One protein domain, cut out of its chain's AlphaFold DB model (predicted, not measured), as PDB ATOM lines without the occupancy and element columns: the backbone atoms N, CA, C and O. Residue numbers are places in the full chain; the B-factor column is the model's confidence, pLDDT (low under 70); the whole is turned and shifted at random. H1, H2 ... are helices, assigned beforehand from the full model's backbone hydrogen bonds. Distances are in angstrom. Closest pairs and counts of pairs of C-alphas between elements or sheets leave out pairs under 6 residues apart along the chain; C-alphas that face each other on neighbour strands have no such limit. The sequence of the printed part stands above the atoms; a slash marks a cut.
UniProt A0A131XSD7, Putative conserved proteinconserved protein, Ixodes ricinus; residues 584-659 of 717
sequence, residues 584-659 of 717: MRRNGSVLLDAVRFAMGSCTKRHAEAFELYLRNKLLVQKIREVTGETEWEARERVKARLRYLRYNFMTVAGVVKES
ATOM      1  N   MET A 584      25.885   0.995 -69.214       95.00
ATOM      2  CA  MET A 584      24.733   0.713 -68.352       95.00
ATOM      3  C   MET A 584      24.844  -0.666 -67.692       95.00
ATOM      4  O   MET A 584      24.642  -0.785 -66.483       95.00
ATOM      5  N   ARG A 585      25.261  -1.699 -68.441       95.00
ATOM      6  CA  ARG A 585      25.556  -3.036 -67.895       95.00
ATOM      7  C   ARG A 585      26.642  -2.997 -66.831       95.00
ATOM      8  O   ARG A 585      26.488  -3.612 -65.772       95.00
ATOM      9  N   ARG A 586      27.736  -2.277 -67.101       94.75
ATOM     10  CA  ARG A 586      28.821  -2.088 -66.131       94.75
ATOM     11  C   ARG A 586      28.282  -1.440 -64.863       94.75
ATOM     12  O   ARG A 586      28.487  -1.982 -63.785       94.75
ATOM     13  N   ASN A 587      27.591  -0.310 -64.987       94.94
ATOM     14  CA  ASN A 587      27.077   0.441 -63.845       94.94
ATOM     15  C   ASN A 587      26.070  -0.396 -63.039       94.94
ATOM     16  O   ASN A 587      26.166  -0.446 -61.817       94.94
ATOM     17  N   GLY A 588      25.194  -1.154 -63.706       94.88
ATOM     18  CA  GLY A 588      24.297  -2.113 -63.056       94.88
ATOM     19  C   GLY A 588      25.045  -3.191 -62.264       94.88
ATOM     20  O   GLY A 588      24.708  -3.451 -61.111       94.88
ATOM     21  N   SER A 589      26.114  -3.759 -62.832       94.75
ATOM     22  CA  SER A 589      26.957  -4.748 -62.137       94.75
ATOM     23  C   SER A 589      27.682  -4.130 -60.930       94.75
ATOM     24  O   SER A 589      27.772  -4.746 -59.872       94.75
ATOM     25  N   VAL A 590      28.144  -2.876 -61.038       94.75
ATOM     26  CA  VAL A 590      28.751  -2.144 -59.909       94.75
ATOM     27  C   VAL A 590      27.711  -1.865 -58.816       94.75
ATOM     28  O   VAL A 590      28.003  -2.054 -57.638       94.75
ATOM     29  N   LEU A 591      26.478  -1.485 -59.159       95.38
ATOM     30  CA  LEU A 591      25.397  -1.357 -58.175       95.38
ATOM     31  C   LEU A 591      25.138  -2.692 -57.454       95.38
ATOM     32  O   LEU A 591      24.986  -2.717 -56.234       95.38
ATOM     33  N   LEU A 592      25.136  -3.817 -58.172       94.62
ATOM     34  CA  LEU A 592      24.966  -5.141 -57.564       94.62
ATOM     35  C   LEU A 592      26.166  -5.551 -56.698       94.62
ATOM     36  O   LEU A 592      25.978  -6.159 -55.644       94.62
ATOM     37  N   ASP A 593      27.384  -5.152 -57.057       94.31
ATOM     38  CA  ASP A 593      28.568  -5.295 -56.206       94.31
ATOM     39  C   ASP A 593      28.439  -4.478 -54.905       94.31
ATOM     40  O   ASP A 593      28.787  -4.968 -53.826       94.31
ATOM     41  N   ALA A 594      27.865  -3.271 -54.971       95.88
ATOM     42  CA  ALA A 594      27.540  -2.480 -53.783       95.88
ATOM     43  C   ALA A 594      26.516  -3.202 -52.888       95.88
ATOM     44  O   ALA A 594      26.688  -3.257 -51.665       95.88
ATOM     45  N   VAL A 595      25.493  -3.824 -53.489       95.56
ATOM     46  CA  VAL A 595      24.529  -4.672 -52.768       95.56
ATOM     47  C   VAL A 595      25.240  -5.859 -52.115       95.56
ATOM     48  O   VAL A 595      25.020  -6.111 -50.933       95.56
ATOM     49  N   ARG A 596      26.166  -6.554 -52.793       93.25
ATOM     50  CA  ARG A 596      26.937  -7.656 -52.174       93.25
ATOM     51  C   ARG A 596      27.715  -7.217 -50.950       93.25
ATOM     52  O   ARG A 596      27.776  -7.957 -49.965       93.25
ATOM     53  N   PHE A 597      28.333  -6.039 -51.003       95.12
ATOM     54  CA  PHE A 597      29.005  -5.499 -49.830       95.12
ATOM     55  C   PHE A 597      28.003  -5.253 -48.707       95.12
ATOM     56  O   PHE A 597      28.271  -5.648 -47.574       95.12
ATOM     57  N   ALA A 598      26.836  -4.678 -49.011       94.69
ATOM     58  CA  ALA A 598      25.759  -4.480 -48.042       94.69
ATOM     59  C   ALA A 598      25.240  -5.809 -47.441       94.69
ATOM     60  O   ALA A 598      24.848  -5.858 -46.273       94.69
ATOM     61  N   MET A 599      25.310  -6.901 -48.206       91.50
ATOM     62  CA  MET A 599      24.889  -8.244 -47.797       91.50
ATOM     63  C   MET A 599      25.957  -9.054 -47.047       91.50
ATOM     64  O   MET A 599      25.641 -10.120 -46.529       91.50
ATOM     65  N   GLY A 600      27.197  -8.564 -46.932       90.88
ATOM     66  CA  GLY A 600      28.226  -9.196 -46.090       90.88
ATOM     67  C   GLY A 600      29.577  -9.434 -46.759       90.88
ATOM     68  O   GLY A 600      30.564  -9.659 -46.059       90.88
ATOM     69  N   SER A 601      29.682  -9.308 -48.085       90.06
ATOM     70  CA  SER A 601      30.970  -9.467 -48.767       90.06
ATOM     71  C   SER A 601      31.997  -8.433 -48.299       90.06
ATOM     72  O   SER A 601      31.666  -7.264 -48.139       90.06
ATOM     73  N   CYS A 602      33.260  -8.841 -48.165       89.50
ATOM     74  CA  CYS A 602      34.347  -7.988 -47.670       89.50
ATOM     75  C   CYS A 602      35.475  -7.749 -48.689       89.50
ATOM     76  O   CYS A 602      36.553  -7.303 -48.312       89.50
ATOM     77  N   THR A 603      35.250  -8.047 -49.970       89.31
ATOM     78  CA  THR A 603      36.230  -7.764 -51.029       89.31
ATOM     79  C   THR A 603      36.369  -6.258 -51.276       89.31
ATOM     80  O   THR A 603      35.391  -5.509 -51.193       89.31
ATOM     81  N   LYS A 604      37.580  -5.830 -51.652       92.50
ATOM     82  CA  LYS A 604      37.881  -4.442 -52.026       92.50
ATOM     83  C   LYS A 604      36.948  -3.918 -53.120       92.50
ATOM     84  O   LYS A 604      36.326  -2.880 -52.942       92.50
ATOM     85  N   ARG A 605      36.771  -4.692 -54.198       91.69
ATOM     86  CA  ARG A 605      35.878  -4.364 -55.324       91.69
ATOM     87  C   ARG A 605      34.451  -4.032 -54.870       91.69
ATOM     88  O   ARG A 605      33.897  -3.018 -55.281       91.69
ATOM     89  N   HIS A 606      33.851  -4.868 -54.019       93.69
ATOM     90  CA  HIS A 606      32.484  -4.630 -53.545       93.69
ATOM     91  C   HIS A 606      32.423  -3.408 -52.606       93.69
ATOM     92  O   HIS A 606      31.444  -2.664 -52.624       93.69
ATOM     93  N   ALA A 607      33.478  -3.152 -51.825       95.06
ATOM     94  CA  ALA A 607      33.572  -1.968 -50.971       95.06
ATOM     95  C   ALA A 607      33.699  -0.657 -51.768       95.06
ATOM     96  O   ALA A 607      33.038   0.325 -51.434       95.06
ATOM     97  N   GLU A 608      34.495  -0.640 -52.841       94.88
ATOM     98  CA  GLU A 608      34.614   0.514 -53.747       94.88
ATOM     99  C   GLU A 608      33.273   0.856 -54.397       94.88
ATOM    100  O   GLU A 608      32.860   2.018 -54.421       94.88
ATOM    101  N   ALA A 609      32.562  -0.168 -54.873       94.88
ATOM    102  CA  ALA A 609      31.216  -0.026 -55.403       94.88
ATOM    103  C   ALA A 609      30.239   0.523 -54.347       94.88
ATOM    104  O   ALA A 609      29.453   1.431 -54.624       94.88
ATOM    105  N   PHE A 610      30.319   0.024 -53.113       96.12
ATOM    106  CA  PHE A 610      29.496   0.495 -52.001       96.12
ATOM    107  C   PHE A 610      29.726   1.975 -51.671       96.12
ATOM    108  O   PHE A 610      28.760   2.714 -51.489       96.12
ATOM    109  N   GLU A 611      30.977   2.445 -51.648       93.38
ATOM    110  CA  GLU A 611      31.275   3.871 -51.453       93.38
ATOM    111  C   GLU A 611      30.723   4.755 -52.578       93.38
ATOM    112  O   GLU A 611      30.311   5.890 -52.325       93.38
ATOM    113  N   LEU A 612      30.707   4.242 -53.811       91.50
ATOM    114  CA  LEU A 612      30.213   4.958 -54.984       91.50
ATOM    115  C   LEU A 612      28.702   5.211 -54.911       91.50
ATOM    116  O   LEU A 612      28.254   6.317 -55.209       91.50
ATOM    117  N   TYR A 613      27.937   4.216 -54.453       91.62
ATOM    118  CA  TYR A 613      26.474   4.270 -54.371       91.62
ATOM    119  C   TYR A 613      25.926   4.642 -52.986       91.62
ATOM    120  O   TYR A 613      24.713   4.701 -52.810       91.62
ATOM    121  N   LEU A 614      26.778   4.956 -52.006       89.12
ATOM    122  CA  LEU A 614      26.372   5.196 -50.613       89.12
ATOM    123  C   LEU A 614      25.284   6.272 -50.443       89.12
ATOM    124  O   LEU A 614      24.463   6.191 -49.532       89.12
ATOM    125  N   ARG A 615      25.305   7.307 -51.291       82.50
ATOM    126  CA  ARG A 615      24.332   8.418 -51.269       82.50
ATOM    127  C   ARG A 615      23.161   8.214 -52.230       82.50
ATOM    128  O   ARG A 615      22.271   9.056 -52.274       82.50
ATOM    129  N   ASN A 616      23.174   7.138 -53.009       82.75
ATOM    130  CA  ASN A 616      22.173   6.870 -54.023       82.75
ATOM    131  C   ASN A 616      21.023   6.044 -53.420       82.75
ATOM    132  O   ASN A 616      21.248   4.964 -52.871       82.75
ATOM    133  N   LYS A 617      19.783   6.536 -53.545       84.31
ATOM    134  CA  LYS A 617      18.573   5.844 -53.062       84.31
ATOM    135  C   LYS A 617      18.391   4.462 -53.707       84.31
ATOM    136  O   LYS A 617      17.864   3.560 -53.056       84.31
ATOM    137  N   LEU A 618      18.902   4.262 -54.924       85.81
ATOM    138  CA  LEU A 618      18.830   2.985 -55.632       85.81
ATOM    139  C   LEU A 618      19.562   1.851 -54.926       85.81
ATOM    140  O   LEU A 618      19.166   0.701 -55.079       85.81
ATOM    141  N   LEU A 619      20.595   2.134 -54.125       92.75
ATOM    142  CA  LEU A 619      21.238   1.087 -53.330       92.75
ATOM    143  C   LEU A 619      20.237   0.474 -52.345       92.75
ATOM    144  O   LEU A 619      20.128  -0.745 -52.246       92.75
ATOM    145  N   VAL A 620      19.473   1.322 -51.654       92.81
ATOM    146  CA  VAL A 620      18.432   0.889 -50.715       92.81
ATOM    147  C   VAL A 620      17.317   0.169 -51.465       92.81
ATOM    148  O   VAL A 620      16.918  -0.914 -51.048       92.81
ATOM    149  N   GLN A 621      16.852   0.721 -52.589       91.38
ATOM    150  CA  GLN A 621      15.829   0.076 -53.413       91.38
ATOM    151  C   GLN A 621      16.268  -1.321 -53.868       91.38
ATOM    152  O   GLN A 621      15.538  -2.288 -53.670       91.38
ATOM    153  N   LYS A 622      17.489  -1.456 -54.394       93.44
ATOM    154  CA  LYS A 622      17.996  -2.738 -54.885       93.44
ATOM    155  C   LYS A 622      18.203  -3.756 -53.765       93.44
ATOM    156  O   LYS A 622      17.951  -4.938 -53.973       93.44
ATOM    157  N   ILE A 623      18.601  -3.321 -52.566       94.12
ATOM    158  CA  ILE A 623      18.648  -4.196 -51.381       94.12
ATOM    159  C   ILE A 623      17.251  -4.736 -51.066       94.12
ATOM    160  O   ILE A 623      17.111  -5.941 -50.878       94.12
ATOM    161  N   ARG A 624      16.221  -3.880 -51.058       94.56
ATOM    162  CA  ARG A 624      14.832  -4.303 -50.812       94.56
ATOM    163  C   ARG A 624      14.356  -5.307 -51.856       94.56
ATOM    164  O   ARG A 624      13.799  -6.333 -51.492       94.56
ATOM    165  N   GLU A 625      14.627  -5.049 -53.136       90.75
ATOM    166  CA  GLU A 625      14.277  -5.965 -54.231       90.75
ATOM    167  C   GLU A 625      14.928  -7.347 -54.073       90.75
ATOM    168  O   GLU A 625      14.296  -8.359 -54.356       90.75
ATOM    169  N   VAL A 626      16.184  -7.405 -53.614       89.44
ATOM    170  CA  VAL A 626      16.938  -8.665 -53.472       89.44
ATOM    171  C   VAL A 626      16.604  -9.417 -52.177       89.44
ATOM    172  O   VAL A 626      16.680 -10.641 -52.152       89.44
ATOM    173  N   THR A 627      16.266  -8.711 -51.096       89.19
ATOM    174  CA  THR A 627      16.082  -9.307 -49.755       89.19
ATOM    175  C   THR A 627      14.624  -9.442 -49.322       89.19
ATOM    176  O   THR A 627      14.338 -10.215 -48.413       89.19
ATOM    177  N   GLY A 628      13.708  -8.693 -49.939       87.31
ATOM    178  CA  GLY A 628      12.334  -8.536 -49.458       87.31
ATOM    179  C   GLY A 628      12.204  -7.654 -48.208       87.31
ATOM    180  O   GLY A 628      11.115  -7.571 -47.647       87.31
ATOM    181  N   GLU A 629      13.284  -7.003 -47.761       90.06
ATOM    182  CA  GLU A 629      13.299  -6.136 -46.575       90.06
ATOM    183  C   GLU A 629      12.481  -4.851 -46.761       90.06
ATOM    184  O   GLU A 629      12.298  -4.320 -47.866       90.06
ATOM    185  N   THR A 630      12.039  -4.289 -45.636       88.69
ATOM    186  CA  THR A 630      11.467  -2.942 -45.582       88.69
ATOM    187  C   THR A 630      12.531  -1.879 -45.872       88.69
ATOM    188  O   THR A 630      13.739  -2.096 -45.758       88.69
ATOM    189  N   GLU A 631      12.096  -0.668 -46.227       87.88
ATOM    190  CA  GLU A 631      13.030   0.430 -46.487       87.88
ATOM    191  C   GLU A 631      13.877   0.800 -45.264       87.88
ATOM    192  O   GLU A 631      15.062   1.117 -45.403       87.88
ATOM    193  N   TRP A 632      13.294   0.739 -44.066       89.69
ATOM    194  CA  TRP A 632      14.013   1.018 -42.829       89.69
ATOM    195  C   TRP A 632      15.122  -0.010 -42.578       89.69
ATOM    196  O   TRP A 632      16.265   0.384 -42.346       89.69
ATOM    197  N   GLU A 633      14.821  -1.305 -42.713       92.50
ATOM    198  CA  GLU A 633      15.800  -2.392 -42.557       92.50
ATOM    199  C   GLU A 633      16.953  -2.251 -43.555       92.50
ATOM    200  O   GLU A 633      18.124  -2.273 -43.164       92.50
ATOM    201  N   ALA A 634      16.638  -1.985 -44.826       93.69
ATOM    202  CA  ALA A 634      17.642  -1.777 -45.862       93.69
ATOM    203  C   ALA A 634      18.539  -0.556 -45.568       93.69
ATOM    204  O   ALA A 634      19.762  -0.616 -45.737       93.69
ATOM    205  N   ARG A 635      17.974   0.555 -45.071       93.50
ATOM    206  CA  ARG A 635      18.751   1.737 -44.651       93.50
ATOM    207  C   ARG A 635      19.647   1.434 -43.448       93.50
ATOM    208  O   ARG A 635      20.808   1.852 -43.437       93.50
ATOM    209  N   GLU A 636      19.146   0.714 -42.449       93.56
ATOM    210  CA  GLU A 636      19.945   0.309 -41.287       93.56
ATOM    211  C   GLU A 636      21.075  -0.648 -41.677       93.56
ATOM    212  O   GLU A 636      22.205  -0.488 -41.204       93.56
ATOM    213  N   ARG A 637      20.830  -1.559 -42.622       94.88
ATOM    214  CA  ARG A 637      21.854  -2.429 -43.214       94.88
ATOM    215  C   ARG A 637      22.972  -1.624 -43.870       94.88
ATOM    216  O   ARG A 637      24.148  -1.857 -43.576       94.88
ATOM    217  N   VAL A 638      22.634  -0.628 -44.691       96.00
ATOM    218  CA  VAL A 638      23.623   0.279 -45.302       96.00
ATOM    219  C   VAL A 638      24.431   1.012 -44.224       96.00
ATOM    220  O   VAL A 638      25.662   1.022 -44.276       96.00
ATOM    221  N   LYS A 639      23.783   1.566 -43.189       94.94
ATOM    222  CA  LYS A 639      24.485   2.238 -42.077       94.94
ATOM    223  C   LYS A 639      25.409   1.289 -41.312       94.94
ATOM    224  O   LYS A 639      26.540   1.658 -40.983       94.94
ATOM    225  N   ALA A 640      24.959   0.069 -41.022       95.19
ATOM    226  CA  ALA A 640      25.757  -0.949 -40.347       95.19
ATOM    227  C   ALA A 640      27.003  -1.318 -41.162       95.19
ATOM    228  O   ALA A 640      28.107  -1.366 -40.613       95.19
ATOM    229  N   ARG A 641      26.860  -1.488 -42.478       95.50
ATOM    230  CA  ARG A 641      27.981  -1.831 -43.362       95.50
ATOM    231  C   ARG A 641      28.927  -0.666 -43.617       95.50
ATOM    232  O   ARG A 641      30.132  -0.889 -43.700       95.50
ATOM    233  N   LEU A 642      28.443   0.575 -43.602       94.88
ATOM    234  CA  LEU A 642      29.312   1.753 -43.585       94.88
ATOM    235  C   LEU A 642      30.175   1.813 -42.313       94.88
ATOM    236  O   LEU A 642      31.369   2.103 -42.397       94.88
ATOM    237  N   ARG A 643      29.600   1.519 -41.136       94.25
ATOM    238  CA  ARG A 643      30.369   1.422 -39.879       94.25
ATOM    239  C   ARG A 643      31.427   0.323 -39.967       94.25
ATOM    240  O   ARG A 643      32.586   0.580 -39.657       94.25
ATOM    241  N   TYR A 644      31.044  -0.853 -40.465       95.31
ATOM    242  CA  TYR A 644      31.971  -1.961 -40.696       95.31
ATOM    243  C   TYR A 644      33.140  -1.559 -41.603       95.31
ATOM    244  O   TYR A 644      34.292  -1.800 -41.244       95.31
ATOM    245  N   LEU A 645      32.860  -0.910 -42.742       94.81
ATOM    246  CA  LEU A 645      33.891  -0.453 -43.674       94.81
ATOM    247  C   LEU A 645      34.867   0.516 -43.005       94.81
ATOM    248  O   LEU A 645      36.070   0.363 -43.159       94.81
ATOM    249  N   ARG A 646      34.368   1.480 -42.223       92.88
ATOM    250  CA  ARG A 646      35.228   2.440 -41.511       92.88
ATOM    251  C   ARG A 646      36.153   1.759 -40.508       92.88
ATOM    252  O   ARG A 646      37.315   2.134 -40.412       92.88
ATOM    253  N   TYR A 647      35.649   0.767 -39.778       92.69
ATOM    254  CA  TYR A 647      36.421   0.073 -38.743       92.69
ATOM    255  C   TYR A 647      37.443  -0.899 -39.334       92.69
ATOM    256  O   TYR A 647      38.508  -1.096 -38.759       92.69
ATOM    257  N   ASN A 648      37.141  -1.464 -40.503       93.56
ATOM    258  CA  ASN A 648      37.961  -2.478 -41.163       93.56
ATOM    259  C   ASN A 648      38.612  -1.961 -42.453       93.56
ATOM    260  O   ASN A 648      39.008  -2.758 -43.301       93.56
ATOM    261  N   PHE A 649      38.719  -0.638 -42.620       94.25
ATOM    262  CA  PHE A 649      39.134  -0.010 -43.878       94.25
ATOM    263  C   PHE A 649      40.474  -0.546 -44.377       94.25
ATOM    264  O   PHE A 649      40.585  -0.935 -45.533       94.25
ATOM    265  N   MET A 650      41.475  -0.622 -43.496       92.19
ATOM    266  CA  MET A 650      42.824  -1.067 -43.862       92.19
ATOM    267  C   MET A 650      42.840  -2.514 -44.370       92.19
ATOM    268  O   MET A 650      43.598  -2.833 -45.282       92.19
ATOM    269  N   THR A 651      41.981  -3.373 -43.822       92.75
ATOM    270  CA  THR A 651      41.862  -4.774 -44.239       92.75
ATOM    271  C   THR A 651      41.072  -4.895 -45.538       92.75
ATOM    272  O   THR A 651      41.528  -5.520 -46.492       92.75
ATOM    273  N   VAL A 652      39.916  -4.232 -45.621       93.19
ATOM    274  CA  VAL A 652      39.044  -4.257 -46.808       93.19
ATOM    275  C   VAL A 652      39.727  -3.635 -48.029       93.19
ATOM    276  O   VAL A 652      39.606  -4.161 -49.132       93.19
ATOM    277  N   ALA A 653      40.482  -2.549 -47.844       92.31
ATOM    278  CA  ALA A 653      41.246  -1.902 -48.909       92.31
ATOM    279  C   ALA A 653      42.548  -2.648 -49.272       92.31
ATOM    280  O   ALA A 653      43.231  -2.255 -50.218       92.31
ATOM    281  N   GLY A 654      42.893  -3.716 -48.542       90.25
ATOM    282  CA  GLY A 654      44.067  -4.552 -48.807       90.25
ATOM    283  C   GLY A 654      45.404  -3.950 -48.360       90.25
ATOM    284  O   GLY A 654      46.453  -4.392 -48.824       90.25
ATOM    285  N   VAL A 655      45.387  -2.953 -47.468       89.50
ATOM    286  CA  VAL A 655      46.600  -2.357 -46.878       89.50
ATOM    287  C   VAL A 655      47.262  -3.340 -45.909       89.50
ATOM    288  O   VAL A 655      48.482  -3.495 -45.918       89.50
ATOM    289  N   VAL A 656      46.456  -4.028 -45.097       88.50
ATOM    290  CA  VAL A 656      46.898  -5.054 -44.139       88.50
ATOM    291  C   VAL A 656      46.065  -6.324 -44.288       88.50
ATOM    292  O   VAL A 656      44.967  -6.292 -44.835       88.50
ATOM    293  N   LYS A 657      46.580  -7.456 -43.794       85.81
ATOM    294  CA  LYS A 657      45.826  -8.721 -43.784       85.81
ATOM    295  C   LYS A 657      44.788  -8.780 -42.665       85.81
ATOM    296  O   LYS A 657      43.713  -9.323 -42.871       85.81
ATOM    297  N   GLU A 658      45.122  -8.237 -41.495       85.38
ATOM    298  CA  GLU A 658      44.294  -8.358 -40.288       85.38
ATOM    299  C   GLU A 658      44.274  -7.055 -39.486       85.38
ATOM    300  O   GLU A 658      43.207  -6.489 -39.266       85.38
ATOM    301  N   SER A 659      45.446  -6.550 -39.084       85.12
ATOM    302  CA  SER A 659      45.573  -5.351 -38.251       85.12
ATOM    303  C   SER A 659      46.770  -4.484 -38.649       85.12
ATOM    304  O   SER A 659      47.709  -4.940 -39.307       85.12
TER     305      SER A 659
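What this domain is: This is residues 584 to 659 of the 717 residues of the protein "Putative conserved proteinconserved protein" of Ixodes ricinus (UniProt A0A131XSD7). The model looks like a letter T: H4, the longest helix, is the crossbar, and the last turn of H1 meets it between its two ends, with H1 as the stem. H2 and H3 pack on opposite sides of the later part of H1, and tiny H5 follows H4 at the end of the crossbar, next to the first residue of H2. The 76 printed residues hold five named helices, in the order H1, H2, H3, H4, H5, and no named strand; the class is all helix, with 58 residues in the helices. The whole is compact, with a radius of gyration of the C-alphas of 12.1 A and spans of 35 by 28 by 18 A.

Where its parts are: H1, residues 584 to 599, begins with C-alpha 584 at (24.733, 0.713, -68.352) and is 22.4 A long from first to last C-alpha. H2, residues 604 to 613, is 14.5 A long, and H3, residues 617 to 627, is 15.7 A long. H4, residues 631 to 647, is 24.6 A long, from C-alpha 631 at (13.030, 0.430, -46.487) to C-alpha 647 at (36.421, 0.073, -38.743). H5 is residues 649 to 652, 5.2 A long.

How they stand to each other: H1 is the hub, the helix that touches most others, namely three. It touches H2 about perpendicular, at 74 degrees, the closest C-alphas being those of Ala 594 and Phe 610, 4.0 A apart. With residues 591 to 598 alone it touches H3 at a steep tilt of 66 degrees, the same way; the closest C-alphas, of Val 595 and Ile 623, are 6.1 A apart. With residues 597 to 598 alone it touches H4, about perpendicular at 80 degrees, and the closest C-alphas, of Ala 598 and Arg 641, are 5.8 A apart. H3 touches residues 631 to 638 of H4, about perpendicular at 75 degrees, with the C-alphas of Val 620 and Ala 634 closest at 5.6 A. None of these four touching pairs is at a shallow tilt: the packing is mostly crossed. H2 and H5 are close but not clearly touching, their closest C-alphas, of Lys 604 and Val 652, being 5.3 A apart. H1 and H5 are apart, as are H3 and H5. In H1, H2, H3 and H4 every O i to N i+4 pair is within hydrogen-bond range; H5 is too short for such a pair, and its 1 pair of O i and N i+3 is within range.

The domain as a whole: The two C-alphas farthest apart are those of Met 584 and Ser 659, 37.1 A. The printed part has no cut, and the four links between the helices are tight. Residues 653 to 659, after H5, belong to no named element. The mean pLDDT of the printed part is 92.2, and no printed residue is under 70.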